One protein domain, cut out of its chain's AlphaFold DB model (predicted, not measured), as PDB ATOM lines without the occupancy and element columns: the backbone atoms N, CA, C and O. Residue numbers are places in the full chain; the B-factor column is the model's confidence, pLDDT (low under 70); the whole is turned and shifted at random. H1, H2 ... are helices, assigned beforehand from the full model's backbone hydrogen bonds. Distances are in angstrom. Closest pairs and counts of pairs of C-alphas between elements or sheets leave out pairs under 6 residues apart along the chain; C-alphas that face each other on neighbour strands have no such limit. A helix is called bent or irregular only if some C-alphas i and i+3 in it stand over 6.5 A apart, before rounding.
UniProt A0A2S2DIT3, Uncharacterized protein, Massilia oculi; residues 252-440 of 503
ATOM      1  N   ALA A 252      27.812 -31.807  -1.478       86.69
ATOM      2  CA  ALA A 252      26.540 -31.226  -1.872       86.69
ATOM      3  C   ALA A 252      26.764 -29.768  -2.320       86.69
ATOM      4  O   ALA A 252      27.591 -29.078  -1.705       86.69
ATOM      5  N   PRO A 253      26.046 -29.299  -3.355       89.44
ATOM      6  CA  PRO A 253      26.098 -27.900  -3.742       89.44
ATOM      7  C   PRO A 253      25.658 -26.980  -2.605       89.44
ATOM      8  O   PRO A 253      24.911 -27.382  -1.706       89.44
ATOM      9  N   LEU A 254      26.109 -25.733  -2.663       90.00
ATOM     10  CA  LEU A 254      25.764 -24.715  -1.690       90.00
ATOM     11  C   LEU A 254      24.236 -24.499  -1.660       90.00
ATOM     12  O   LEU A 254      23.628 -24.297  -2.716       90.00
ATOM     13  N   PRO A 255      23.594 -24.528  -0.477       87.25
ATOM     14  CA  PRO A 255      22.168 -24.237  -0.362       87.25
ATOM     15  C   PRO A 255      21.856 -22.828  -0.865       87.25
ATOM     16  O   PRO A 255      22.619 -21.902  -0.585       87.25
ATOM     17  N   LEU A 256      20.712 -22.647  -1.534       82.88
ATOM     18  CA  LEU A 256      20.276 -21.367  -2.121       82.88
ATOM     19  C   LEU A 256      20.344 -20.195  -1.124       82.88
ATOM     20  O   LEU A 256      20.715 -19.084  -1.479       82.88
ATOM     21  N   GLN A 257      20.053 -20.452   0.150       80.06
ATOM     22  CA  GLN A 257      20.108 -19.471   1.238       80.06
ATOM     23  C   GLN A 257      21.507 -18.883   1.474       80.06
ATOM     24  O   GLN A 257      21.644 -17.871   2.152       80.06
ATOM     25  N   GLN A 258      22.548 -19.548   0.978       86.44
ATOM     26  CA  GLN A 258      23.946 -19.163   1.142       86.44
ATOM     27  C   GLN A 258      24.580 -18.724  -0.186       86.44
ATOM     28  O   GLN A 258      25.747 -18.334  -0.191       86.44
ATOM     29  N   THR A 259      23.848 -18.759  -1.309       88.56
ATOM     30  CA  THR A 259      24.408 -18.429  -2.632       88.56
ATOM     31  C   THR A 259      24.486 -16.934  -2.908       88.56
ATOM     32  O   THR A 259      25.211 -16.548  -3.820       88.56
ATOM     33  N   ALA A 260      23.815 -16.085  -2.118       84.50
ATOM     34  CA  ALA A 260      23.715 -14.643  -2.365       84.50
ATOM     35  C   ALA A 260      25.051 -13.941  -2.691       84.50
ATOM     36  O   ALA A 260      25.088 -13.226  -3.693       84.50
ATOM     37  N   PRO A 261      26.154 -14.173  -1.944       86.38
ATOM     38  CA  PRO A 261      27.443 -13.543  -2.244       86.38
ATOM     39  C   PRO A 261      28.041 -13.964  -3.593       86.38
ATOM     40  O   PRO A 261      28.794 -13.206  -4.189       86.38
ATOM     41  N   TYR A 262      27.722 -15.168  -4.071       91.25
ATOM     42  CA  TYR A 262      28.274 -15.744  -5.301       91.25
ATOM     43  C   TYR A 262      27.389 -15.456  -6.516       91.25
ATOM     44  O   TYR A 262      27.890 -15.228  -7.616       91.25
ATOM     45  N   ASP A 263      26.068 -15.416  -6.325       89.00
ATOM     46  CA  ASP A 263      25.127 -15.010  -7.370       89.00
ATOM     47  C   ASP A 263      25.377 -13.554  -7.795       89.00
ATOM     48  O   ASP A 263      25.301 -13.247  -8.981       89.00
ATOM     49  N   GLY A 264      25.710 -12.664  -6.847       85.69
ATOM     50  CA  GLY A 264      26.049 -11.263  -7.134       85.69
ATOM     51  C   GLY A 264      27.342 -11.102  -7.940       85.69
ATOM     52  O   GLY A 264      27.481 -10.155  -8.711       85.69
ATOM     53  N   GLN A 265      28.251 -12.070  -7.813       88.50
ATOM     54  CA  GLN A 265      29.528 -12.127  -8.531       88.50
ATOM     55  C   GLN A 265      29.416 -12.874  -9.868       88.50
ATOM     56  O   GLN A 265      30.276 -12.732 -10.734       88.50
ATOM     57  N   THR A 266      28.333 -13.623 -10.092       90.81
ATOM     58  CA  THR A 266      28.084 -14.324 -11.357       90.81
ATOM     59  C   THR A 266      27.498 -13.355 -12.390       90.81
ATOM     60  O   THR A 266      26.284 -13.205 -12.517       90.81
ATOM     61  N   VAL A 267      28.373 -12.670 -13.125       89.31
ATOM     62  CA  VAL A 267      28.035 -11.590 -14.069       89.31
ATOM     63  C   VAL A 267      28.402 -11.905 -15.527       89.31
ATOM     64  O   VAL A 267      28.032 -11.169 -16.442       89.31
ATOM     65  N   GLY A 268      29.113 -13.005 -15.769       88.00
ATOM     66  CA  GLY A 268      29.549 -13.448 -17.087       88.00
ATOM     67  C   GLY A 268      28.461 -14.192 -17.847       88.00
ATOM     68  O   GLY A 268      28.318 -15.410 -17.736       88.00
ATOM     69  N   HIS A 269      27.726 -13.467 -18.687       84.12
ATOM     70  CA  HIS A 269      26.708 -14.044 -19.560       84.12
ATOM     71  C   HIS A 269      26.883 -13.577 -20.999       84.12
ATOM     72  O   HIS A 269      27.045 -12.391 -21.268       84.12
ATOM     73  N   MET A 270      26.818 -14.523 -21.937       78.12
ATOM     74  CA  MET A 270      27.029 -14.224 -23.354       78.12
ATOM     75  C   MET A 270      25.752 -13.902 -24.133       78.12
ATOM     76  O   MET A 270      25.848 -13.389 -25.242       78.12
ATOM     77  N   HIS A 271      24.567 -14.226 -23.605       79.31
ATOM     78  CA  HIS A 271      23.308 -14.024 -24.319       79.31
ATOM     79  C   HIS A 271      22.268 -13.298 -23.453       79.31
ATOM     80  O   HIS A 271      21.964 -13.770 -22.357       79.31
ATOM     81  N   PRO A 272      21.653 -12.204 -23.941       72.25
ATOM     82  CA  PRO A 272      20.731 -11.395 -23.140       72.25
ATOM     83  C   PRO A 272      19.364 -12.056 -22.895       72.25
ATOM     84  O   PRO A 272      18.667 -11.679 -21.958       72.25
ATOM     85  N   LEU A 273      18.958 -13.030 -23.721       72.88
ATOM     86  CA  LEU A 273      17.618 -13.649 -23.655       72.88
ATOM     87  C   LEU A 273      17.612 -15.103 -23.158       72.88
ATOM     88  O   LEU A 273      16.544 -15.678 -22.965       72.88
ATOM     89  N   HIS A 274      18.780 -15.724 -22.977       73.94
ATOM     90  CA  HIS A 274      18.875 -17.133 -22.584       73.94
ATOM     91  C   HIS A 274      19.420 -17.213 -21.163       73.94
ATOM     92  O   HIS A 274      20.628 -17.276 -20.955       73.94
ATOM     93  N   HIS A 275      18.516 -17.166 -20.182       80.00
ATOM     94  CA  HIS A 275      18.900 -17.298 -18.782       80.00
ATOM     95  C   HIS A 275      19.354 -18.726 -18.460       80.00
ATOM     96  O   HIS A 275      18.883 -19.699 -19.051       80.00
ATOM     97  N   LEU A 276      20.237 -18.847 -17.471       86.38
ATOM     98  CA  LEU A 276      20.630 -20.142 -16.929       86.38
ATOM     99  C   LEU A 276      19.472 -20.780 -16.153       86.38
ATOM    100  O   LEU A 276      18.763 -20.101 -15.399       86.38
ATOM    101  N   SER A 277      19.313 -22.095 -16.303       86.50
ATOM    102  CA  SER A 277      18.421 -22.891 -15.457       86.50
ATOM    103  C   SER A 277      18.892 -22.871 -13.990       86.50
ATOM    104  O   SER A 277      20.056 -22.557 -13.724       86.50
ATOM    105  N   PRO A 278      18.039 -23.236 -13.012       85.69
ATOM    106  CA  PRO A 278      18.456 -23.320 -11.611       85.69
ATOM    107  C   PRO A 278      19.710 -24.181 -11.394       85.69
ATOM    108  O   PRO A 278      20.643 -23.731 -10.738       85.69
ATOM    109  N   SER A 279      19.792 -25.363 -12.017       88.31
ATOM    110  CA  SER A 279      20.957 -26.252 -11.890       88.31
ATOM    111  C   SER A 279      22.225 -25.689 -12.538       88.31
ATOM    112  O   SER A 279      23.323 -25.885 -12.022       88.31
ATOM    113  N   GLN A 280      22.092 -24.953 -13.644       90.25
ATOM    114  CA  GLN A 280      23.217 -24.257 -14.268       90.25
ATOM    115  C   GLN A 280      23.714 -23.098 -13.397       90.25
ATOM    116  O   GLN A 280      24.921 -22.915 -13.282       90.25
ATOM    117  N   ARG A 281      22.814 -22.350 -12.738       89.56
ATOM    118  CA  ARG A 281      23.205 -21.318 -11.762       89.56
ATOM    119  C   ARG A 281      23.948 -21.920 -10.574       89.56
ATOM    120  O   ARG A 281      24.987 -21.398 -10.199       89.56
ATOM    121  N   THR A 282      23.490 -23.059 -10.054       91.12
ATOM    122  CA  THR A 282      24.227 -23.801  -9.021       91.12
ATOM    123  C   THR A 282      25.643 -24.153  -9.482       91.12
ATOM    124  O   THR A 282      26.590 -23.943  -8.733       91.12
ATOM    125  N   ALA A 283      25.822 -24.616 -10.725       93.06
ATOM    126  CA  ALA A 283      27.155 -24.884 -11.265       93.06
ATOM    127  C   ALA A 283      28.027 -23.616 -11.359       93.06
ATOM    128  O   ALA A 283      29.215 -23.683 -11.064       93.06
ATOM    129  N   MET A 284      27.452 -22.462 -11.718       93.88
ATOM    130  CA  MET A 284      28.179 -21.184 -11.725       93.88
ATOM    131  C   MET A 284      28.578 -20.729 -10.315       93.88
ATOM    132  O   MET A 284      29.698 -20.269 -10.119       93.88
ATOM    133  N   VAL A 285      27.710 -20.911  -9.317       93.69
ATOM    134  CA  VAL A 285      28.043 -20.627  -7.912       93.69
ATOM    135  C   VAL A 285      29.182 -21.524  -7.430       93.69
ATOM    136  O   VAL A 285      30.110 -21.046  -6.784       93.69
ATOM    137  N   GLU A 286      29.156 -22.815  -7.764       93.31
ATOM    138  CA  GLU A 286      30.260 -23.717  -7.423       93.31
ATOM    139  C   GLU A 286      31.550 -23.369  -8.174       93.31
ATOM    140  O   GLU A 286      32.624 -23.456  -7.586       93.31
ATOM    141  N   LEU A 287      31.463 -22.909  -9.429       94.06
ATOM    142  CA  LEU A 287      32.611 -22.400 -10.189       94.06
ATOM    143  C   LEU A 287      33.294 -21.242  -9.449       94.06
ATOM    144  O   LEU A 287      34.511 -21.258  -9.310       94.06
ATOM    145  N   GLN A 288      32.521 -20.285  -8.925       92.69
ATOM    146  CA  GLN A 288      33.037 -19.144  -8.150       92.69
ATOM    147  C   GLN A 288      33.735 -19.557  -6.843       92.69
ATOM    148  O   GLN A 288      34.469 -18.776  -6.243       92.69
ATOM    149  N   ARG A 289      33.519 -20.793  -6.385       92.38
ATOM    150  CA  ARG A 289      34.130 -21.352  -5.174       92.38
ATOM    151  C   ARG A 289      35.342 -22.228  -5.466       92.38
ATOM    152  O   ARG A 289      35.981 -22.684  -4.516       92.38
ATOM    153  N   LEU A 290      35.642 -22.495  -6.739       91.00
ATOM    154  CA  LEU A 290      36.780 -23.323  -7.107       91.00
ATOM    155  C   LEU A 290      38.087 -22.601  -6.789       91.00
ATOM    156  O   LEU A 290      38.398 -21.548  -7.336       91.00
ATOM    157  N   GLY A 291      38.875 -23.222  -5.919       90.44
ATOM    158  CA  GLY A 291      40.277 -22.887  -5.729       90.44
ATOM    159  C   GLY A 291      41.182 -23.547  -6.771       90.44
ATOM    160  O   GLY A 291      40.760 -24.385  -7.574       90.44
ATOM    161  N   GLU A 292      42.467 -23.209  -6.707       90.94
ATOM    162  CA  GLU A 292      43.488 -23.789  -7.574       90.94
ATOM    163  C   GLU A 292      43.504 -25.326  -7.491       90.94
ATOM    164  O   GLU A 292      43.498 -25.924  -6.413       90.94
ATOM    165  N   GLY A 293      43.493 -25.977  -8.658       90.06
ATOM    166  CA  GLY A 293      43.520 -27.433  -8.778       90.06
ATOM    167  C   GLY A 293      42.243 -28.163  -8.358       90.06
ATOM    168  O   GLY A 293      42.227 -29.392  -8.372       90.06
ATOM    169  N   GLN A 294      41.172 -27.453  -7.995       90.44
ATOM    170  CA  GLN A 294      39.888 -28.075  -7.682       90.44
ATOM    171  C   GLN A 294      39.103 -28.422  -8.951       90.44
ATOM    172  O   GLN A 294      39.308 -27.851 -10.020       90.44
ATOM    173  N   ILE A 295      38.196 -29.391  -8.825       90.50
ATOM    174  CA  ILE A 295      37.427 -29.937  -9.944       90.50
ATOM    175  C   ILE A 295      35.943 -29.758  -9.654       90.50
ATOM    176  O   ILE A 295      35.454 -30.188  -8.610       90.50
ATOM    177  N   LEU A 296      35.223 -29.191 -10.621       91.56
ATOM    178  CA  LEU A 296      33.768 -29.177 -10.643       91.56
ATOM    179  C   LEU A 296      33.264 -30.197 -11.661       91.56
ATOM    180  O   LEU A 296      33.440 -30.034 -12.868       91.56
ATOM    181  N   ALA A 297      32.609 -31.248 -11.174       89.62
ATOM    182  CA  ALA A 297      31.927 -32.208 -12.027       89.62
ATOM    183  C   ALA A 297      30.500 -31.723 -12.320       89.62
ATOM    184  O   ALA A 297      29.689 -31.576 -11.407       89.62
ATOM    185  N   VAL A 298      30.177 -31.513 -13.598       89.50
ATOM    186  CA  VAL A 298      28.824 -31.142 -14.033       89.50
ATOM    187  C   VAL A 298      28.229 -32.272 -14.860       89.50
ATOM    188  O   VAL A 298      28.684 -32.557 -15.967       89.50
ATOM    189  N   ASN A 299      27.176 -32.898 -14.338       86.31
ATOM    190  CA  ASN A 299      26.399 -33.876 -15.087       86.31
ATOM    191  C   ASN A 299      25.217 -33.187 -15.781       86.31
ATOM    192  O   ASN A 299      24.444 -32.471 -15.150       86.31
ATOM    193  N   GLY A 300      25.063 -33.426 -17.081       84.56
ATOM    194  CA  GLY A 300      23.922 -32.947 -17.849       84.56
ATOM    195  C   GLY A 300      23.475 -34.005 -18.855       84.56
ATOM    196  O   GLY A 300      24.249 -34.316 -19.763       84.56
ATOM    197  N   PRO A 301      22.242 -34.530 -18.775       83.06
ATOM    198  CA  PRO A 301      21.637 -35.342 -19.836       83.06
ATOM    199  C   PRO A 301      21.629 -34.642 -21.214       83.06
ATOM    200  O   PRO A 301      21.878 -33.429 -21.307       83.06
ATOM    201  N   PRO A 302      21.379 -35.358 -22.323       79.50
ATOM    202  CA  PRO A 302      21.174 -34.734 -23.633       79.50
ATOM    203  C   PRO A 302      20.109 -33.622 -23.572       79.50
ATOM    204  O   PRO A 302      19.104 -33.766 -22.887       79.50
ATOM    205  N   GLY A 303      20.347 -32.489 -24.243       77.88
ATOM    206  CA  GLY A 303      19.401 -31.359 -24.284       77.88
ATOM    207  C   GLY A 303      19.416 -30.394 -23.086       77.88
ATOM    208  O   GLY A 303      18.740 -29.377 -23.133       77.88
ATOM    209  N   THR A 304      20.221 -30.627 -22.043       78.31
ATOM    210  CA  THR A 304      20.247 -29.787 -20.815       78.31
ATOM    211  C   THR A 304      21.095 -28.506 -20.900       78.31
ATOM    212  O   THR A 304      21.512 -27.950 -19.886       78.31
ATOM    213  N   GLY A 305      21.388 -28.024 -22.110       81.44
ATOM    214  CA  GLY A 305      22.089 -26.748 -22.303       81.44
ATOM    215  C   GLY A 305      23.558 -26.725 -21.852       81.44
ATOM    216  O   GLY A 305      24.057 -25.670 -21.478       81.44
ATOM    217  N   LYS A 306      24.280 -27.858 -21.894       85.00
ATOM    218  CA  LYS A 306      25.716 -27.934 -21.529       85.00
ATOM    219  C   LYS A 306      26.587 -26.901 -22.259       85.00
ATOM    220  O   LYS A 306      27.468 -26.304 -21.653       85.00
ATOM    221  N   THR A 307      26.313 -26.658 -23.540       81.12
ATOM    222  CA  THR A 307      27.020 -25.641 -24.333       81.12
ATOM    223  C   THR A 307      26.763 -24.229 -23.801       81.12
ATOM    224  O   THR A 307      27.700 -23.449 -23.682       81.12
ATOM    225  N   THR A 308      25.524 -23.917 -23.411       84.44
ATOM    226  CA  THR A 308      25.151 -22.626 -22.805       84.44
ATOM    227  C   THR A 308      25.842 -22.406 -21.462       84.44
ATOM    228  O   THR A 308      26.318 -21.306 -21.176       84.44
ATOM    229  N   LEU A 309      25.955 -23.462 -20.651       88.81
ATOM    230  CA  LEU A 309      26.730 -23.399 -19.416       88.81
ATOM    231  C   LEU A 309      28.207 -23.112 -19.714       88.81
ATOM    232  O   LEU A 309      28.764 -22.197 -19.125       88.81
ATOM    233  N   LEU A 310      28.823 -23.830 -20.660       89.31
ATOM    234  CA  LEU A 310      30.231 -23.625 -21.014       89.31
ATOM    235  C   LEU A 310      30.511 -22.191 -21.492       89.31
ATOM    236  O   LEU A 310      31.506 -21.601 -21.088       89.31
ATOM    237  N   GLN A 311      29.623 -21.604 -22.298       87.31
ATOM    238  CA  GLN A 311      29.723 -20.194 -22.700       87.31
ATOM    239  C   GLN A 311      29.747 -19.257 -21.490       87.31
ATOM    240  O   GLN A 311      30.565 -18.343 -21.430       87.31
ATOM    241  N   SER A 312      28.861 -19.501 -20.522       90.12
ATOM    242  CA  SER A 312      28.772 -18.694 -19.302       90.12
ATOM    243  C   SER A 312      30.006 -18.874 -18.420       90.12
ATOM    244  O   SER A 312      30.511 -17.893 -17.896       90.12
ATOM    245  N   VAL A 313      30.559 -20.089 -18.330       92.69
ATOM    246  CA  VAL A 313      31.829 -20.355 -17.631       92.69
ATOM    247  C   VAL A 313      32.963 -19.524 -18.238       92.69
ATOM    248  O   VAL A 313      33.657 -18.818 -17.513       92.69
ATOM    249  N   VAL A 314      33.141 -19.560 -19.564       91.56
ATOM    250  CA  VAL A 314      34.200 -18.787 -20.241       91.56
ATOM    251  C   VAL A 314      33.995 -17.285 -20.049       91.56
ATOM    252  O   VAL A 314      34.943 -16.579 -19.712       91.56
ATOM    253  N   ALA A 315      32.765 -16.798 -20.236       90.56
ATOM    254  CA  ALA A 315      32.440 -15.388 -20.054       90.56
ATOM    255  C   ALA A 315      32.700 -14.922 -18.618       90.56
ATOM    256  O   ALA A 315      33.261 -13.850 -18.421       90.56
ATOM    257  N   GLN A 316      32.337 -15.737 -17.628       94.19
ATOM    258  CA  GLN A 316      32.572 -15.443 -16.220       94.19
ATOM    259  C   GLN A 316      34.060 -15.315 -15.917       94.19
ATOM    260  O   GLN A 316      34.470 -14.290 -15.391       94.19
ATOM    261  N   LEU A 317      34.878 -16.286 -16.333       94.81
ATOM    262  CA  LEU A 317      36.326 -16.242 -16.105       94.81
ATOM    263  C   LEU A 317      36.979 -15.002 -16.744       94.81
ATOM    264  O   LEU A 317      37.890 -14.413 -16.166       94.81
ATOM    265  N   TRP A 318      36.506 -14.578 -17.920       92.56
ATOM    266  CA  TRP A 318      36.978 -13.349 -18.567       92.56
ATOM    267  C   TRP A 318      36.580 -12.090 -17.795       92.56
ATOM    268  O   TRP A 318      37.406 -11.192 -17.624       92.56
ATOM    269  N   VAL A 319      35.327 -12.011 -17.338       93.94
ATOM    270  CA  VAL A 319      34.838 -10.854 -16.576       93.94
ATOM    271  C   VAL A 319      35.509 -10.777 -15.205       93.94
ATOM    272  O   VAL A 319      35.899  -9.685 -14.804       93.94
ATOM    273  N   ASP A 320      35.723 -11.907 -14.530       94.75
ATOM    274  CA  ASP A 320      36.426 -11.972 -13.243       94.75
ATOM    275  C   ASP A 320      37.855 -11.434 -13.363       94.75
ATOM    276  O   ASP A 320      38.267 -10.569 -12.586       94.75
ATOM    277  N   ALA A 321      38.593 -11.870 -14.388       95.62
ATOM    278  CA  ALA A 321      39.933 -11.362 -14.665       95.62
ATOM    279  C   ALA A 321      39.935  -9.856 -14.974       95.62
ATOM    280  O   ALA A 321      40.749  -9.109 -14.425       95.62
ATOM    281  N   ALA A 322      38.985  -9.387 -15.791       95.00
ATOM    282  CA  ALA A 322      38.851  -7.970 -16.116       95.00
ATOM    283  C   ALA A 322      38.497  -7.119 -14.882       95.00
ATOM    284  O   ALA A 322      39.070  -6.049 -14.682       95.00
ATOM    285  N   LEU A 323      37.602  -7.593 -14.010       95.81
ATOM    286  CA  LEU A 323      37.257  -6.932 -12.747       95.81
ATOM    287  C   LEU A 323      38.452  -6.870 -11.792       95.81
ATOM    288  O   LEU A 323      38.685  -5.824 -11.175       95.81
ATOM    289  N   ALA A 324      39.247  -7.941 -11.730       95.12
ATOM    290  CA  ALA A 324      40.500  -7.983 -10.982       95.12
ATOM    291  C   ALA A 324      41.599  -7.086 -11.586       95.12
ATOM    292  O   ALA A 324      42.566  -6.768 -10.896       95.12
ATOM    293  N   GLY A 325      41.444  -6.636 -12.837       94.38
ATOM    294  CA  GLY A 325      42.471  -5.889 -13.569       94.38
ATOM    295  C   GLY A 325      43.681  -6.751 -13.944       94.38
ATOM    296  O   GLY A 325      44.778  -6.219 -14.093       94.38
ATOM    297  N   GLY A 326      43.491  -8.070 -14.022       93.38
ATOM    298  CA  GLY A 326      44.522  -9.037 -14.384       93.38
ATOM    299  C   GLY A 326      44.496  -9.409 -15.865       93.38
ATOM    300  O   GLY A 326      43.677  -8.917 -16.644       93.38
ATOM    301  N   ASP A 327      45.391 -10.319 -16.240       91.88
ATOM    302  CA  ASP A 327      45.466 -10.851 -17.598       91.88
ATOM    303  C   ASP A 327      44.274 -11.759 -17.927       91.88
ATOM    304  O   ASP A 327      43.723 -12.448 -17.066       91.88
ATOM    305  N   CYS A 328      43.896 -11.798 -19.208       88.56
ATOM    306  CA  CYS A 328      42.860 -12.706 -19.693       88.56
ATOM    307  C   CYS A 328      43.272 -14.170 -19.436       88.56
ATOM    308  O   CYS A 328      44.371 -14.567 -19.836       88.56
ATOM    309  N   PRO A 329      42.420 -14.996 -18.800       92.12
ATOM    310  CA  PRO A 329      42.801 -16.346 -18.423       92.12
ATOM    311  C   PRO A 329      42.927 -17.248 -19.653       92.12
ATOM    312  O   PRO A 329      42.111 -17.200 -20.579       92.12
ATOM    313  N   LEU A 330      43.917 -18.143 -19.631       91.62
ATOM    314  CA  LEU A 330      44.036 -19.200 -20.630       91.62
ATOM    315  C   LEU A 330      43.021 -20.306 -20.330       91.62
ATOM    316  O   LEU A 330      43.100 -20.978 -19.303       91.62
ATOM    317  N   ILE A 331      42.089 -20.523 -21.255       92.50
ATOM    318  CA  ILE A 331      41.057 -21.554 -21.132       92.50
ATOM    319  C   ILE A 331      41.295 -22.610 -22.205       92.50
ATOM    320  O   ILE A 331      41.269 -22.317 -23.400       92.50
ATOM    321  N   VAL A 332      41.498 -23.853 -21.773       92.19
ATOM    322  CA  VAL A 332      41.687 -24.999 -22.666       92.19
ATOM    323  C   VAL A 332      40.457 -25.892 -22.598       92.19
ATOM    324  O   VAL A 332      40.097 -26.398 -21.538       92.19
ATOM    325  N   VAL A 333      39.823 -26.110 -23.749       89.81
ATOM    326  CA  VAL A 333      38.710 -27.051 -23.895       89.81
ATOM    327  C   VAL A 333      39.227 -28.307 -24.586       89.81
ATOM    328  O   VAL A 333      39.714 -28.243 -25.713       89.81
ATOM    329  N   ALA A 334      39.107 -29.450 -23.917       90.19
ATOM    330  CA  ALA A 334      39.535 -30.745 -24.433       90.19
ATOM    331  C   ALA A 334      38.353 -31.716 -24.543       90.19
ATOM    332  O   ALA A 334      37.406 -31.665 -23.760       90.19
ATOM    333  N   SER A 335      38.409 -32.610 -25.528       87.81
ATOM    334  CA  SER A 335      37.411 -33.658 -25.752       87.81
ATOM    335  C   SER A 335      38.044 -34.827 -26.500       87.81
ATOM    336  O   SER A 335      38.929 -34.631 -27.331       87.81
ATOM    337  N   THR A 336      37.544 -36.038 -26.260       82.81
ATOM    338  CA  THR A 336      37.889 -37.231 -27.052       82.81
ATOM    339  C   THR A 336      37.254 -37.215 -28.447       82.81
ATOM    340  O   THR A 336      37.663 -37.973 -29.322       82.81
ATOM    341  N   ASN A 337      36.275 -36.334 -28.682       84.44
ATOM    342  CA  ASN A 337      35.632 -36.125 -29.974       84.44
ATOM    343  C   ASN A 337      35.921 -34.719 -30.507       84.44
ATOM    344  O   ASN A 337      35.475 -33.724 -29.928       84.44
ATOM    345  N   VAL A 338      36.584 -34.649 -31.663       85.12
ATOM    346  CA  VAL A 338      36.917 -33.385 -32.332       85.12
ATOM    347  C   VAL A 338      35.674 -32.554 -32.663       85.12
ATOM    348  O   VAL A 338      35.695 -31.343 -32.463       85.12
ATOM    349  N   LYS A 339      34.560 -33.180 -33.073       85.56
ATOM    350  CA  LYS A 339      33.312 -32.457 -33.374       85.56
ATOM    351  C   LYS A 339      32.776 -31.693 -32.169       85.56
ATOM    352  O   LYS A 339      32.191 -30.631 -32.330       85.56
ATOM    353  N   ALA A 340      32.997 -32.201 -30.956       85.12
ATOM    354  CA  ALA A 340      32.588 -31.491 -29.751       85.12
ATOM    355  C   ALA A 340      33.403 -30.204 -29.543       85.12
ATOM    356  O   ALA A 340      32.836 -29.211 -29.106       85.12
ATOM    357  N   VAL A 341      34.694 -30.201 -29.891       87.06
ATOM    358  CA  VAL A 341      35.550 -29.005 -29.804       87.06
ATOM    359  C   VAL A 341      35.165 -27.979 -30.873       87.06
ATOM    360  O   VAL A 341      35.010 -26.802 -30.557       87.06
ATOM    361  N   GLU A 342      34.941 -28.426 -32.113       87.81
ATOM    362  CA  GLU A 342      34.457 -27.576 -33.216       87.81
ATOM    363  C   GLU A 342      33.128 -26.893 -32.841       87.81
ATOM    364  O   GLU A 342      33.017 -25.672 -32.920       87.81
ATOM    365  N   ASN A 343      32.175 -27.651 -32.282       87.38
ATOM    366  CA  ASN A 343      30.888 -27.116 -31.825       87.38
ATOM    367  C   ASN A 343      31.026 -26.016 -30.763       87.38
ATOM    368  O   ASN A 343      30.202 -25.103 -30.716       87.38
ATOM    369  N   VAL A 344      32.034 -26.101 -29.886       86.94
ATOM    370  CA  VAL A 344      32.302 -25.037 -28.911       86.94
ATOM    371  C   VAL A 344      32.741 -23.775 -29.648       86.94
ATOM    372  O   VAL A 344      32.133 -22.728 -29.445       86.94
ATOM    373  N   LEU A 345      33.719 -23.867 -30.552       87.69
ATOM    374  CA  LEU A 345      34.213 -22.720 -31.325       87.69
ATOM    375  C   LEU A 345      33.114 -22.067 -32.177       87.69
ATOM    376  O   LEU A 345      32.951 -20.845 -32.129       87.69
ATOM    377  N   ASP A 346      32.329 -22.875 -32.892       87.44
ATOM    378  CA  ASP A 346      31.174 -22.413 -33.672       87.44
ATOM    379  C   ASP A 346      30.171 -21.670 -32.799       87.44
ATOM    380  O   ASP A 346      29.636 -20.628 -33.182       87.44
ATOM    381  N   SER A 347      29.939 -22.180 -31.591       85.56
ATOM    382  CA  SER A 347      29.001 -21.567 -30.672       85.56
ATOM    383  C   SER A 347      29.422 -20.157 -30.253       85.56
ATOM    384  O   SER A 347      28.559 -19.287 -30.164       85.56
ATOM    385  N   PHE A 348      30.713 -19.912 -30.012       82.94
ATOM    386  CA  PHE A 348      31.208 -18.569 -29.682       82.94
ATOM    387  C   PHE A 348      31.143 -17.624 -30.888       82.94
ATOM    388  O   PHE A 348      30.774 -16.458 -30.739       82.94
ATOM    389  N   ALA A 349      31.462 -18.121 -32.086       82.38
ATOM    390  CA  ALA A 349      31.366 -17.337 -33.316       82.38
ATOM    391  C   ALA A 349      29.913 -16.922 -33.611       82.38
ATOM    392  O   ALA A 349      29.643 -15.754 -33.899       82.38
ATOM    393  N   LYS A 350      28.970 -17.859 -33.465       84.06
ATOM    394  CA  LYS A 350      27.537 -17.622 -33.664       84.06
ATOM    395  C   LYS A 350      26.987 -16.570 -32.700       84.06
ATOM    396  O   LYS A 350      26.312 -15.644 -33.137       84.06
ATOM    397  N   ILE A 351      27.324 -16.665 -31.415       79.44
ATOM    398  CA  ILE A 351      26.855 -15.708 -30.403       79.44
ATOM    399  C   ILE A 351      27.312 -14.286 -30.710       79.44
ATOM    400  O   ILE A 351      26.526 -13.349 -30.592       79.44
ATOM    401  N   SER A 352      28.568 -14.101 -31.114       77.25
ATOM    402  CA  SER A 352      29.066 -12.777 -31.496       77.25
ATOM    403  C   SER A 352      28.294 -12.193 -32.682       77.25
ATOM    404  O   SER A 352      27.974 -11.003 -32.673       77.25
ATOM    405  N   ALA A 353      27.924 -13.025 -33.661       81.19
ATOM    406  CA  ALA A 353      27.100 -12.599 -34.788       81.19
ATOM    407  C   ALA A 353      25.670 -12.210 -34.365       81.19
ATOM    408  O   ALA A 353      25.144 -11.217 -34.863       81.19
ATOM    409  N   GLU A 354      25.056 -12.952 -33.440       83.12
ATOM    410  CA  GLU A 354      23.684 -12.709 -32.960       83.12
ATOM    411  C   GLU A 354      23.576 -11.491 -32.033       83.12
ATOM    412  O   GLU A 354      22.622 -10.722 -32.115       83.12
ATOM    413  N   THR A 355      24.559 -11.300 -31.154       79.06
ATOM    414  CA  THR A 355      24.567 -10.214 -30.155       79.06
ATOM    415  C   THR A 355      25.150  -8.907 -30.683       79.06
ATOM    416  O   THR A 355      24.944  -7.848 -30.093       79.06
ATOM    417  N   GLY A 356      25.910  -8.967 -31.779       77.50
ATOM    418  CA  GLY A 356      26.648  -7.826 -32.309       77.50
ATOM    419  C   GLY A 356      27.894  -7.455 -31.497       77.50
ATOM    420  O   GLY A 356      28.528  -6.446 -31.808       77.50
ATOM    421  N   HIS A 357      28.279  -8.247 -30.487       79.06
ATOM    422  CA  HIS A 357      29.512  -8.033 -29.730       79.06
ATOM    423  C   HIS A 357      30.739  -8.257 -30.617       79.06
ATOM    424  O   HIS A 357      30.851  -9.278 -31.299       79.06
ATOM    425  N   ARG A 358      31.687  -7.315 -30.591       78.94
ATOM    426  CA  ARG A 358      32.918  -7.356 -31.391       78.94
ATOM    427  C   ARG A 358      34.131  -7.063 -30.525       78.94
ATOM    428  O   ARG A 358      34.044  -6.322 -29.551       78.94
ATOM    429  N   ARG A 359      35.272  -7.619 -30.923       86.50
ATOM    430  CA  ARG A 359      36.572  -7.249 -30.360       86.50
ATOM    431  C   ARG A 359      36.914  -5.831 -30.809       86.50
ATOM    432  O   ARG A 359      36.727  -5.508 -31.978       86.50
ATOM    433  N   TRP A 360      37.477  -5.019 -29.919       91.50
ATOM    434  CA  TRP A 360      38.173  -3.783 -30.305       91.50
ATOM    435  C   TRP A 360      39.585  -4.133 -30.783       91.50
ATOM    436  O   TRP A 360      40.588  -3.689 -30.240       91.50
ATOM    437  N   HIS A 361      39.654  -5.044 -31.751       90.94
ATOM    438  CA  HIS A 361      40.881  -5.555 -32.336       90.94
ATOM    439  C   HIS A 361      40.586  -5.972 -33.787       90.94
ATOM    440  O   HIS A 361      39.546  -6.595 -34.016       90.94
ATOM    441  N   PRO A 362      41.481  -5.704 -34.759       88.19
ATOM    442  CA  PRO A 362      41.237  -6.028 -36.171       88.19
ATOM    443  C   PRO A 362      41.061  -7.529 -36.468       88.19
ATOM    444  O   PRO A 362      40.502  -7.908 -37.496       88.19
ATOM    445  N   TYR A 363      41.531  -8.398 -35.570       86.81
ATOM    446  CA  TYR A 363      41.356  -9.848 -35.680       86.81
ATOM    447  C   TYR A 363      39.877 -10.260 -35.639       86.81
ATOM    448  O   TYR A 363      39.218 -10.183 -34.600       86.81
ATOM    449  N   GLY A 364      39.383 -10.769 -36.770       78.19
ATOM    450  CA  GLY A 364      37.983 -11.161 -36.955       78.19
ATOM    451  C   GLY A 364      37.719 -12.665 -37.052       78.19
ATOM    452  O   GLY A 364      36.588 -13.047 -37.332       78.19
ATOM    453  N   ARG A 365      38.720 -13.539 -36.861       76.94
ATOM    454  CA  ARG A 365      38.561 -14.982 -37.146       76.94
ATOM    455  C   ARG A 365      37.913 -15.800 -36.011       76.94
ATOM    456  O   ARG A 365      37.891 -17.019 -36.087       76.94
ATOM    457  N   GLY A 366      37.344 -15.163 -34.985       78.00
ATOM    458  CA  GLY A 366      36.596 -15.827 -33.907       78.00
ATOM    459  C   GLY A 366      37.135 -15.530 -32.506       78.00
ATOM    460  O   GLY A 366      37.885 -14.573 -32.309       78.00
ATOM    461  N   PHE A 367      36.718 -16.333 -31.516       80.38
ATOM    462  CA  PHE A 367      37.079 -16.124 -30.103       80.38
ATOM    463  C   PHE A 367      37.993 -17.174 -29.476       80.38
ATOM    464  O   PHE A 367      38.470 -16.953 -28.366       80.38
ATOM    465  N   GLY A 368      38.270 -18.264 -30.183       86.62
ATOM    466  CA  GLY A 368      39.156 -19.322 -29.722       86.62
ATOM    467  C   GLY A 368      40.000 -19.867 -30.864       86.62
ATOM    468  O   GLY A 368      39.714 -19.614 -32.036       86.62
ATOM    469  N   LEU A 369      41.035 -20.614 -30.498       89.94
ATOM    470  CA  LEU A 369      41.905 -21.312 -31.433       89.94
ATOM    471  C   LEU A 369      41.674 -22.816 -31.319       89.94
ATOM    472  O   LEU A 369      41.467 -23.347 -30.227       89.94
ATOM    473  N   PHE A 370      41.751 -23.506 -32.449       89.94
ATOM    474  CA  PHE A 370      41.735 -24.956 -32.505       89.94
ATOM    475  C   PHE A 370      43.171 -25.490 -32.488       89.94
ATOM    476  O   PHE A 370      43.966 -25.175 -33.374       89.94
ATOM    477  N   LEU A 371      43.516 -26.292 -31.479       89.12
ATOM    478  CA  LEU A 371      44.826 -26.940 -31.385       89.12
ATOM    479  C   LEU A 371      44.836 -28.190 -32.270       89.12
ATOM    480  O   LEU A 371      44.227 -29.204 -31.927       89.12
ATOM    481  N   ALA A 372      45.510 -28.115 -33.418       82.06
ATOM    482  CA  ALA A 372      45.524 -29.189 -34.410       82.06
ATOM    483  C   ALA A 372      46.914 -29.442 -35.002       82.06
ATOM    484  O   ALA A 372      47.809 -28.599 -34.946       82.06
ATOM    485  N   SER A 373      47.080 -30.622 -35.609       76.88
ATOM    486  CA  SER A 373      48.252 -30.923 -36.431       76.88
ATOM    487  C   SER A 373      48.256 -30.078 -37.706       76.88
ATOM    488  O   SER A 373      47.201 -29.794 -38.268       76.88
ATOM    489  N   GLU A 374      49.448 -29.758 -38.214       74.88
ATOM    490  CA  GLU A 374      49.637 -28.977 -39.453       74.88
ATOM    491  C   GLU A 374      48.915 -29.587 -40.667       74.88
ATOM    492  O   GLU A 374      48.458 -28.876 -41.553       74.88
ATOM    493  N   SER A 375      48.778 -30.913 -40.699       75.56
ATOM    494  CA  SER A 375      48.105 -31.649 -41.774       75.56
ATOM    495  C   SER A 375      46.577 -31.540 -41.758       75.56
ATOM    496  O   SER A 375      45.924 -31.995 -42.701       75.56
ATOM    497  N   ARG A 376      45.978 -31.001 -40.690       78.69
ATOM    498  CA  ARG A 376      44.527 -30.994 -40.525       78.69
ATOM    499  C   ARG A 376      43.910 -29.772 -41.193       78.69
ATOM    500  O   ARG A 376      44.137 -28.642 -40.783       78.69
ATOM    501  N   GLN A 377      43.041 -30.023 -42.166       76.75
ATOM    502  CA  GLN A 377      42.193 -28.986 -42.748       76.75
ATOM    503  C   GLN A 377      41.012 -28.697 -41.817       76.75
ATOM    504  O   GLN A 377      40.322 -29.615 -41.370       76.75
ATOM    505  N   THR A 378      40.780 -27.424 -41.509       79.06
ATOM    506  CA  THR A 378      39.656 -26.970 -40.683       79.06
ATOM    507  C   THR A 378      39.263 -25.544 -41.056       79.06
ATOM    508  O   THR A 378      40.093 -24.771 -41.530       79.06
ATOM    509  N   GLY A 379      37.984 -25.211 -40.868       79.81
ATOM    510  CA  GLY A 379      37.467 -23.854 -41.058       79.81
ATOM    511  C   GLY A 379      37.722 -22.925 -39.866       79.81
ATOM    512  O   GLY A 379      37.464 -21.729 -39.970       79.81
ATOM    513  N   HIS A 380      38.214 -23.453 -38.741       85.25
ATOM    514  CA  HIS A 380      38.512 -22.663 -37.546       85.25
ATOM    515  C   HIS A 380      39.954 -22.134 -37.555       85.25
ATOM    516  O   HIS A 380      40.830 -22.756 -38.159       85.25
ATOM    517  N   PRO A 381      40.252 -21.031 -36.845       85.19
ATOM    518  CA  PRO A 381      41.626 -20.576 -36.661       85.19
ATOM    519  C   PRO A 381      42.446 -21.630 -35.922       85.19
ATOM    520  O   PRO A 381      42.056 -22.073 -34.841       85.19
ATOM    521  N   VAL A 382      43.589 -22.016 -36.483       87.44
ATOM    522  CA  VAL A 382      44.426 -23.091 -35.937       87.44
ATOM    523  C   VAL A 382      45.625 -22.521 -35.201       87.44
ATOM    524  O   VAL A 382      46.315 -21.658 -35.731       87.44
ATOM    525  N   CYS A 383      45.899 -23.057 -34.015       87.12
ATOM    526  CA  CYS A 383      47.195 -22.932 -33.360       87.12
ATOM    527  C   CYS A 383      47.954 -24.247 -33.546       87.12
ATOM    528  O   CYS A 383      47.470 -25.308 -33.145       87.12
ATOM    529  N   THR A 384      49.131 -24.177 -34.159       85.44
ATOM    530  CA  THR A 384      50.029 -25.324 -34.331       85.44
ATOM    531  C   THR A 384      51.251 -25.172 -33.429       85.44
ATOM    532  O   THR A 384      51.415 -24.166 -32.745       85.44
ATOM    533  N   GLY A 385      52.143 -26.166 -33.435       74.56
ATOM    534  CA  GLY A 385      53.426 -26.059 -32.736       74.56
ATOM    535  C   GLY A 385      54.414 -25.068 -33.366       74.56
ATOM    536  O   GLY A 385      55.458 -24.827 -32.768       74.56
ATOM    537  N   LYS A 386      54.127 -24.532 -34.561       79.50
ATOM    538  CA  LYS A 386      55.026 -23.621 -35.292       79.50
ATOM    539  C   LYS A 386      54.418 -22.268 -35.621       79.50
ATOM    540  O   LYS A 386      55.178 -21.361 -35.925       79.50
ATOM    541  N   SER A 387      53.092 -22.171 -35.649       83.31
ATOM    542  CA  SER A 387      52.412 -20.953 -36.063       83.31
ATOM    543  C   SER A 387      51.060 -20.762 -35.401       83.31
ATOM    544  O   SER A 387      50.353 -21.731 -35.085       83.31
ATOM    545  N   HIS A 388      50.676 -19.497 -35.253       87.12
ATOM    546  CA  HIS A 388      49.336 -19.104 -34.839       87.12
ATOM    547  C   HIS A 388      48.844 -17.846 -35.569       87.12
ATOM    548  O   HIS A 388      49.643 -17.030 -36.027       87.12
ATOM    549  N   PRO A 389      47.521 -17.611 -35.634       84.75
ATOM    550  CA  PRO A 389      46.953 -16.521 -36.426       84.75
ATOM    551  C   PRO A 389      47.332 -15.123 -35.929       84.75
ATOM    552  O   PRO A 389      47.134 -14.162 -36.659       84.75
ATOM    553  N   PHE A 390      47.834 -14.996 -34.697       86.44
ATOM    554  CA  PHE A 390      48.211 -13.706 -34.121       86.44
ATOM    555  C   PHE A 390      49.579 -13.181 -34.574       86.44
ATOM    556  O   PHE A 390      49.821 -11.994 -34.399       86.44
ATOM    557  N   GLU A 391      50.418 -13.996 -35.229       88.38
ATOM    558  CA  GLU A 391      51.738 -13.558 -35.726       88.38
ATOM    559  C   GLU A 391      51.614 -12.368 -36.688       88.38
ATOM    560  O   GLU A 391      52.471 -11.488 -36.718       88.38
ATOM    561  N   GLU A 392      50.503 -12.287 -37.434       87.50
ATOM    562  CA  GLU A 392      50.221 -11.175 -38.347       87.50
ATOM    563  C   GLU A 392      50.019  -9.829 -37.625       87.50
ATOM    564  O   GLU A 392      50.062  -8.793 -38.279       87.50
ATOM    565  N   PHE A 393      49.820  -9.822 -36.299       87.94
ATOM    566  CA  PHE A 393      49.659  -8.613 -35.480       87.94
ATOM    567  C   PHE A 393      50.872  -8.293 -34.600       87.94
ATOM    568  O   PHE A 393      50.885  -7.255 -33.944       87.94
ATOM    569  N   GLU A 394      51.902  -9.139 -34.605       89.12
ATOM    570  CA  GLU A 394      53.097  -8.996 -33.763       89.12
ATOM    571  C   GLU A 394      54.192  -8.127 -34.412       89.12
ATOM    572  O   GLU A 394      55.352  -8.153 -34.001       89.12
ATOM    573  N   THR A 395      53.835  -7.317 -35.418       93.94
ATOM    574  CA  THR A 395      54.732  -6.321 -36.028       93.94
ATOM    575  C   THR A 395      54.432  -4.906 -35.522       93.94
ATOM    576  O   THR A 395      53.283  -4.608 -35.181       93.94
ATOM    577  N   PRO A 396      55.420  -3.988 -35.513       95.50
ATOM    578  CA  PRO A 396      55.203  -2.600 -35.096       95.50
ATOM    579  C   PRO A 396      54.078  -1.895 -35.868       95.50
ATOM    580  O   PRO A 396      53.296  -1.140 -35.290       95.50
ATOM    581  N   GLU A 397      53.963  -2.155 -37.171       95.44
ATOM    582  CA  GLU A 397      52.955  -1.544 -38.040       95.44
ATOM    583  C   GLU A 397      51.545  -2.017 -37.684       95.44
ATOM    584  O   GLU A 397      50.609  -1.214 -37.624       95.44
ATOM    585  N   MET A 398      51.390  -3.318 -37.434       94.31
ATOM    586  CA  MET A 398      50.095  -3.916 -37.121       94.31
ATOM    587  C   MET A 398      49.669  -3.630 -35.686       94.31
ATOM    588  O   MET A 398      48.486  -3.378 -35.454       94.31
ATOM    589  N   LEU A 399      50.616  -3.543 -34.750       93.31
ATOM    590  CA  LEU A 399      50.359  -3.047 -33.402       93.31
ATOM    591  C   LEU A 399      49.828  -1.606 -33.437       93.31
ATOM    592  O   LEU A 399      48.791  -1.319 -32.842       93.31
ATOM    593  N   ALA A 400      50.463  -0.716 -34.208       93.75
ATOM    594  CA  ALA A 400      49.997   0.663 -34.370       93.75
ATOM    595  C   ALA A 400      48.619   0.755 -35.059       93.75
ATOM    596  O   ALA A 400      47.827   1.663 -34.787       93.75
ATOM    597  N   ALA A 401      48.308  -0.171 -35.973       94.31
ATOM    598  CA  ALA A 401      46.985  -0.268 -36.584       94.31
ATOM    599  C   ALA A 401      45.922  -0.757 -35.584       94.31
ATOM    600  O   ALA A 401      44.826  -0.192 -35.537       94.31
ATOM    601  N   ALA A 402      46.247  -1.761 -34.766       94.25
ATOM    602  CA  ALA A 402      45.373  -2.280 -33.720       94.25
ATOM    603  C   ALA A 402      45.101  -1.232 -32.631       94.25
ATOM    604  O   ALA A 402      43.947  -1.051 -32.249       94.25
ATOM    605  N   GLU A 403      46.123  -0.487 -32.203       94.88
ATOM    606  CA  GLU A 403      45.985   0.617 -31.246       94.88
ATOM    607  C   GLU A 403      45.032   1.696 -31.769       94.88
ATOM    608  O   GLU A 403      44.092   2.092 -31.081       94.88
ATOM    609  N   ARG A 404      45.214   2.130 -33.020       94.12
ATOM    610  CA  ARG A 404      44.329   3.119 -33.647       94.12
ATOM    611  C   ARG A 404      42.886   2.633 -33.704       94.12
ATOM    612  O   ARG A 404      41.983   3.364 -33.315       94.12
ATOM    613  N   HIS A 405      42.680   1.390 -34.138       94.75
ATOM    614  CA  HIS A 405      41.355   0.782 -34.192       94.75
ATOM    615  C   HIS A 405      40.699   0.715 -32.804       94.75
ATOM    616  O   HIS A 405      39.530   1.065 -32.656       94.75
ATOM    617  N   TYR A 406      41.460   0.317 -31.782       95.50
ATOM    618  CA  TYR A 406      40.999   0.275 -30.398       95.50
ATOM    619  C   TYR A 406      40.567   1.662 -29.896       95.50
ATOM    620  O   TYR A 406      39.483   1.804 -29.329       95.50
ATOM    621  N   LEU A 407      41.372   2.699 -30.155       95.06
ATOM    622  CA  LEU A 407      41.066   4.078 -29.765       95.06
ATOM    623  C   LEU A 407      39.869   4.663 -30.528       95.06
ATOM    624  O   LEU A 407      39.080   5.399 -29.935       95.06
ATOM    625  N   ASP A 408      39.689   4.315 -31.803       94.06
ATOM    626  CA  ASP A 408      38.513   4.714 -32.583       94.06
ATOM    627  C   ASP A 408      37.232   4.084 -32.009       94.06
ATOM    628  O   ASP A 408      36.231   4.778 -31.803       94.06
ATOM    629  N   CYS A 409      37.269   2.791 -31.666       94.06
ATOM    630  CA  CYS A 409      36.162   2.116 -30.985       94.06
ATOM    631  C   CYS A 409      35.858   2.751 -29.621       94.06
ATOM    632  O   CYS A 409      34.694   3.026 -29.313       94.06
ATOM    633  N   ALA A 410      36.894   3.051 -28.834       94.44
ATOM    634  CA  ALA A 410      36.754   3.734 -27.553       94.44
ATOM    635  C   ALA A 410      36.127   5.122 -27.708       94.44
ATOM    636  O   ALA A 410      35.252   5.500 -26.927       94.44
ATOM    637  N   ALA A 411      36.519   5.862 -28.748       94.06
ATOM    638  CA  ALA A 411      35.976   7.184 -29.010       94.06
ATOM    639  C   ALA A 411      34.489   7.153 -29.368       94.06
ATOM    640  O   ALA A 411      33.741   8.050 -28.972       94.06
ATOM    641  N   MET A 412      34.045   6.105 -30.064       92.69
ATOM    642  CA  MET A 412      32.627   5.869 -30.328       92.69
ATOM    643  C   MET A 412      31.856   5.501 -29.054       92.69
ATOM    644  O   MET A 412      30.758   6.020 -28.849       92.69
ATOM    645  N   HIS A 413      32.424   4.643 -28.199       92.75
ATOM    646  CA  HIS A 413      31.794   4.194 -26.948       92.75
ATOM    647  C   HIS A 413      31.642   5.336 -25.937       92.75
ATOM    648  O   HIS A 413      30.530   5.661 -25.527       92.75
ATOM    649  N   PHE A 414      32.741   6.018 -25.606       92.19
ATOM    650  CA  PHE A 414      32.749   7.106 -24.623       92.19
ATOM    651  C   PHE A 414      32.297   8.459 -25.189       92.19
ATOM    652  O   PHE A 414      32.192   9.433 -24.444       92.19
ATOM    653  N   ARG A 415      32.056   8.546 -26.505       91.38
ATOM    654  CA  ARG A 415      31.738   9.792 -27.229       91.38
ATOM    655  C   ARG A 415      32.754  10.918 -26.986       91.38
ATOM    656  O   ARG A 415      32.403  12.097 -26.999       91.38
ATOM    657  N   ARG A 416      34.020  10.554 -26.771       90.00
ATOM    658  CA  ARG A 416      35.162  11.461 -26.578       90.00
ATOM    659  C   ARG A 416      36.429  10.780 -27.071       90.00
ATOM    660  O   ARG A 416      36.541   9.568 -26.946       90.00
ATOM    661  N   ARG A 417      37.404  11.530 -27.583       81.81
ATOM    662  CA  ARG A 417      38.720  10.936 -27.864       81.81
ATOM    663  C   ARG A 417      39.405  10.596 -26.542       81.81
ATOM    664  O   ARG A 417      39.422  11.431 -25.644       81.81
ATOM    665  N   GLY A 418      39.901   9.367 -26.430       73.88
ATOM    666  CA  GLY A 418      40.720   8.945 -25.298       73.88
ATOM    667  C   GLY A 418      42.158   9.438 -25.445       73.88
ATOM    668  O   GLY A 418      42.651   9.585 -26.563       73.88
ATOM    669  N   ASP A 419      42.838   9.630 -24.318       81.62
ATOM    670  CA  ASP A 419      44.230  10.104 -24.260       81.62
ATOM    671  C   ASP A 419      45.258   8.952 -24.350       81.62
ATOM    672  O   ASP A 419      46.366   9.047 -23.828       81.62
ATOM    673  N   GLY A 420      44.880   7.839 -24.992       91.88
ATOM    674  CA  GLY A 420      45.704   6.638 -25.159       91.88
ATOM    675  C   GLY A 420      45.096   5.372 -24.547       91.88
ATOM    676  O   GLY A 420      44.093   5.416 -23.832       91.88
ATOM    677  N   VAL A 421      45.710   4.221 -24.850       93.69
ATOM    678  CA  VAL A 421      45.194   2.890 -24.473       93.69
ATOM    679  C   VAL A 421      45.023   2.757 -22.960       93.69
ATOM    680  O   VAL A 421      43.980   2.299 -22.506       93.69
ATOM    681  N   GLY A 422      46.001   3.212 -22.170       94.00
ATOM    682  CA  GLY A 422      45.957   3.104 -20.708       94.00
ATOM    683  C   GLY A 422      44.770   3.839 -20.075       94.00
ATOM    684  O   GLY A 422      44.092   3.279 -19.216       94.00
ATOM    685  N   THR A 423      44.471   5.056 -20.538       94.50
ATOM    686  CA  THR A 423      43.317   5.839 -20.063       94.50
ATOM    687  C   THR A 423      42.003   5.147 -20.412       94.50
ATOM    688  O   THR A 423      41.134   5.009 -19.559       94.50
ATOM    689  N   VAL A 424      41.878   4.642 -21.642       95.31
ATOM    690  CA  VAL A 424      40.683   3.908 -22.081       95.31
ATOM    691  C   VAL A 424      40.484   2.624 -21.270       95.31
ATOM    692  O   VAL A 424      39.364   2.340 -20.851       95.31
ATOM    693  N   VAL A 425      41.552   1.862 -21.011       94.25
ATOM    694  CA  VAL A 425      41.496   0.655 -20.169       94.25
ATOM    695  C   VAL A 425      41.040   1.005 -18.752       94.25
ATOM    696  O   VAL A 425      40.178   0.319 -18.206       94.25
ATOM    697  N   HIS A 426      41.565   2.090 -18.174       94.62
ATOM    698  CA  HIS A 426      41.140   2.576 -16.862       94.62
ATOM    699  C   HIS A 426      39.647   2.942 -16.836       94.62
ATOM    700  O   HIS A 426      38.923   2.502 -15.941       94.62
ATOM    701  N   ASP A 427      39.173   3.697 -17.829       94.75
ATOM    702  CA  ASP A 427      37.771   4.114 -17.924       94.75
ATOM    703  C   ASP A 427      36.824   2.916 -18.099       94.75
ATOM    704  O   ASP A 427      35.802   2.825 -17.415       94.75
ATOM    705  N   LEU A 428      37.174   1.967 -18.977       94.75
ATOM    706  CA  LEU A 428      36.413   0.729 -19.173       94.75
ATOM    707  C   LEU A 428      36.369  -0.105 -17.892       94.75
ATOM    708  O   LEU A 428      35.323  -0.654 -17.549       94.75
ATOM    709  N   HIS A 429      37.488  -0.193 -17.169       96.25
ATOM    710  CA  HIS A 429      37.544  -0.899 -15.891       96.25
ATOM    711  C   HIS A 429      36.647  -0.245 -14.840       96.25
ATOM    712  O   HIS A 429      35.949  -0.946 -14.106       96.25
ATOM    713  N   ALA A 430      36.625   1.087 -14.788       96.44
ATOM    714  CA  ALA A 430      35.746   1.837 -13.900       96.44
ATOM    715  C   ALA A 430      34.261   1.614 -14.239       96.44
ATOM    716  O   ALA A 430      33.466   1.347 -13.333       96.44
ATOM    717  N   GLU A 431      33.886   1.655 -15.524       95.44
ATOM    718  CA  GLU A 431      32.522   1.353 -15.982       95.44
ATOM    719  C   GLU A 431      32.119  -0.090 -15.628       95.44
ATOM    720  O   GLU A 431      31.048  -0.314 -15.057       95.44
ATOM    721  N   LEU A 432      33.006  -1.060 -15.874       94.94
ATOM    722  CA  LEU A 432      32.783  -2.470 -15.551       94.94
ATOM    723  C   LEU A 432      32.568  -2.683 -14.045       94.94
ATOM    724  O   LEU A 432      31.614  -3.354 -13.648       94.94
ATOM    725  N   LYS A 433      33.404  -2.072 -13.194       96.38
ATOM    726  CA  LYS A 433      33.254  -2.128 -11.731       96.38
ATOM    727  C   LYS A 433      31.945  -1.507 -11.257       96.38
ATOM    728  O   LYS A 433      31.292  -2.069 -10.379       96.38
ATOM    729  N   ALA A 434      31.540  -0.375 -11.833       96.00
ATOM    730  CA  ALA A 434      30.278   0.274 -11.488       96.00
ATOM    731  C   ALA A 434      29.066  -0.603 -11.849       96.00
ATOM    732  O   ALA A 434      28.127  -0.726 -11.058       96.00
ATOM    733  N   LEU A 435      29.097  -1.250 -13.020       93.69
ATOM    734  CA  LEU A 435      28.059  -2.193 -13.440       93.69
ATOM    735  C   LEU A 435      28.008  -3.428 -12.534       93.69
ATOM    736  O   LEU A 435      26.921  -3.800 -12.091       93.69
ATOM    737  N   ALA A 436      29.159  -4.019 -12.205       93.19
ATOM    738  CA  ALA A 436      29.238  -5.165 -11.302       93.19
ATOM    739  C   ALA A 436      28.696  -4.830  -9.901       93.19
ATOM    740  O   ALA A 436      27.848  -5.553  -9.388       93.19
ATOM    741  N   ALA A 437      29.078  -3.684  -9.323       92.88
ATOM    742  CA  ALA A 437      28.562  -3.236  -8.026       92.88
ATOM    743  C   ALA A 437      27.037  -3.019  -8.037       92.88
ATOM    744  O   ALA A 437      26.336  -3.322  -7.066       92.88
ATOM    745  N   ARG A 438      26.494  -2.515  -9.154       92.06
ATOM    746  CA  ARG A 438      25.045  -2.366  -9.329       92.06
ATOM    747  C   ARG A 438      24.340  -3.721  -9.380       92.06
ATOM    748  O   ARG A 438      23.274  -3.857  -8.783       92.06
ATOM    749  N   LEU A 439      24.904  -4.700 -10.088       89.88
ATOM    750  CA  LEU A 439      24.355  -6.058 -10.154       89.88
ATOM    751  C   LEU A 439      24.393  -6.742  -8.787       89.88
ATOM    752  O   LEU A 439      23.367  -7.267  -8.361       89.88
ATOM    753  N   ASP A 440      25.509  -6.641  -8.069       90.19
ATOM    754  CA  ASP A 440      25.658  -7.174  -6.713       90.19
ATOM    755  C   ASP A 440      24.590  -6.606  -5.764       90.19
ATOM    756  O   ASP A 440      23.859  -7.350  -5.109       90.19
TER     757      ASP A 440
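What this domain is: This is residues 252 to 440 of the 503 residues of an uncharacterized protein of Massilia oculi (UniProt A0A2S2DIT3). This is an open, crossed arrangement of helices, with H3 running through the middle: H2 packs on the first half of H3, H4 stands near that same half, and H7 meets its far end. H7 begins beside H6, with the small H5 at the other end of H6, the tiny H1 on H2, and long winding loops between the first five helices. The printed part has 189 residues with seven named helices, H1 to H7 in order along the chain, and no named strand; the class is all helix. The whole is compact and rounded, with a radius of gyration of the C-alphas of 18.5 A and spans of 54 by 47 by 32 A.

How they stand to each other: H1, residues 260 to 263, touches H2, residues 278 to 288; their closest C-alphas, Tyr 262 and Val 285, are 5.5 A apart. H2 touches residues 309 to 313 of H3, residues 306 to 324, the same way at a steep tilt of 36 degrees, only just steep; the closest C-alphas, Gln 280 and Leu 309, are 6.3 A apart. H3 is the hub, touching three helices. H4, residues 338 to 355, only just touches H3, with 3 pairs of C-alphas within 8 A, the closest being Thr 307 and Val 344 at 7.0 A; they run the same way at a steep tilt of 65 degrees. H5, residues 389 to 393, and H6, residues 396 to 414, touch only at the corner, and only just, with 3 pairs of C-alphas within 8 A; the closest are Phe 393 and Leu 399, 6.0 A apart. H6 touches H7, residues 421 to 440, the same way at a steep tilt of 44 degrees, with C-alphas of Ala 410 and Val 424 closest at 6.7 A. H7 touches H3 with residues 429 to 433 alone, opposite ways at a steep tilt of 62 degrees; the closest C-alphas, Leu 323 and Lys 433, are 6.3 A apart. H4 and H5 are apart. Every O i to N i+4 pair is within hydrogen-bond range in H2, H3, H4, H6 and H7; H5 has 0 of 1, with 1 of 2 O i to N i+3 pairs within range, and H1 is too short for an i+4 pair.

Where its parts are: H1 begins at C-alpha 260, (23.715, -14.643, -2.365), and spans 5.2 A. H2 measures 15.6 A, H3 27.0 A, H4 26.3 A and H6 26.6 A from first to last C-alpha. H5, 8.4 A long, is only just irregular: C-alphas 389 and 392 are 6.6 A apart. H7, 28.3 A, ends at C-alpha 440, (25.658, -7.174, -6.713).

The domain as a whole: The C-alphas farthest apart, Gln 257 and Glu 397, are 54.3 A apart. The printed part has no cut. The links H1 to H2, H2 to H3, H3 to H4 and H4 to H5 are long; residues 356 to 388 make the last, with residues 370 to 371 paired parallel with 382 to 383. The mean pLDDT of the printed part is 88.0, and no printed residue is under 70.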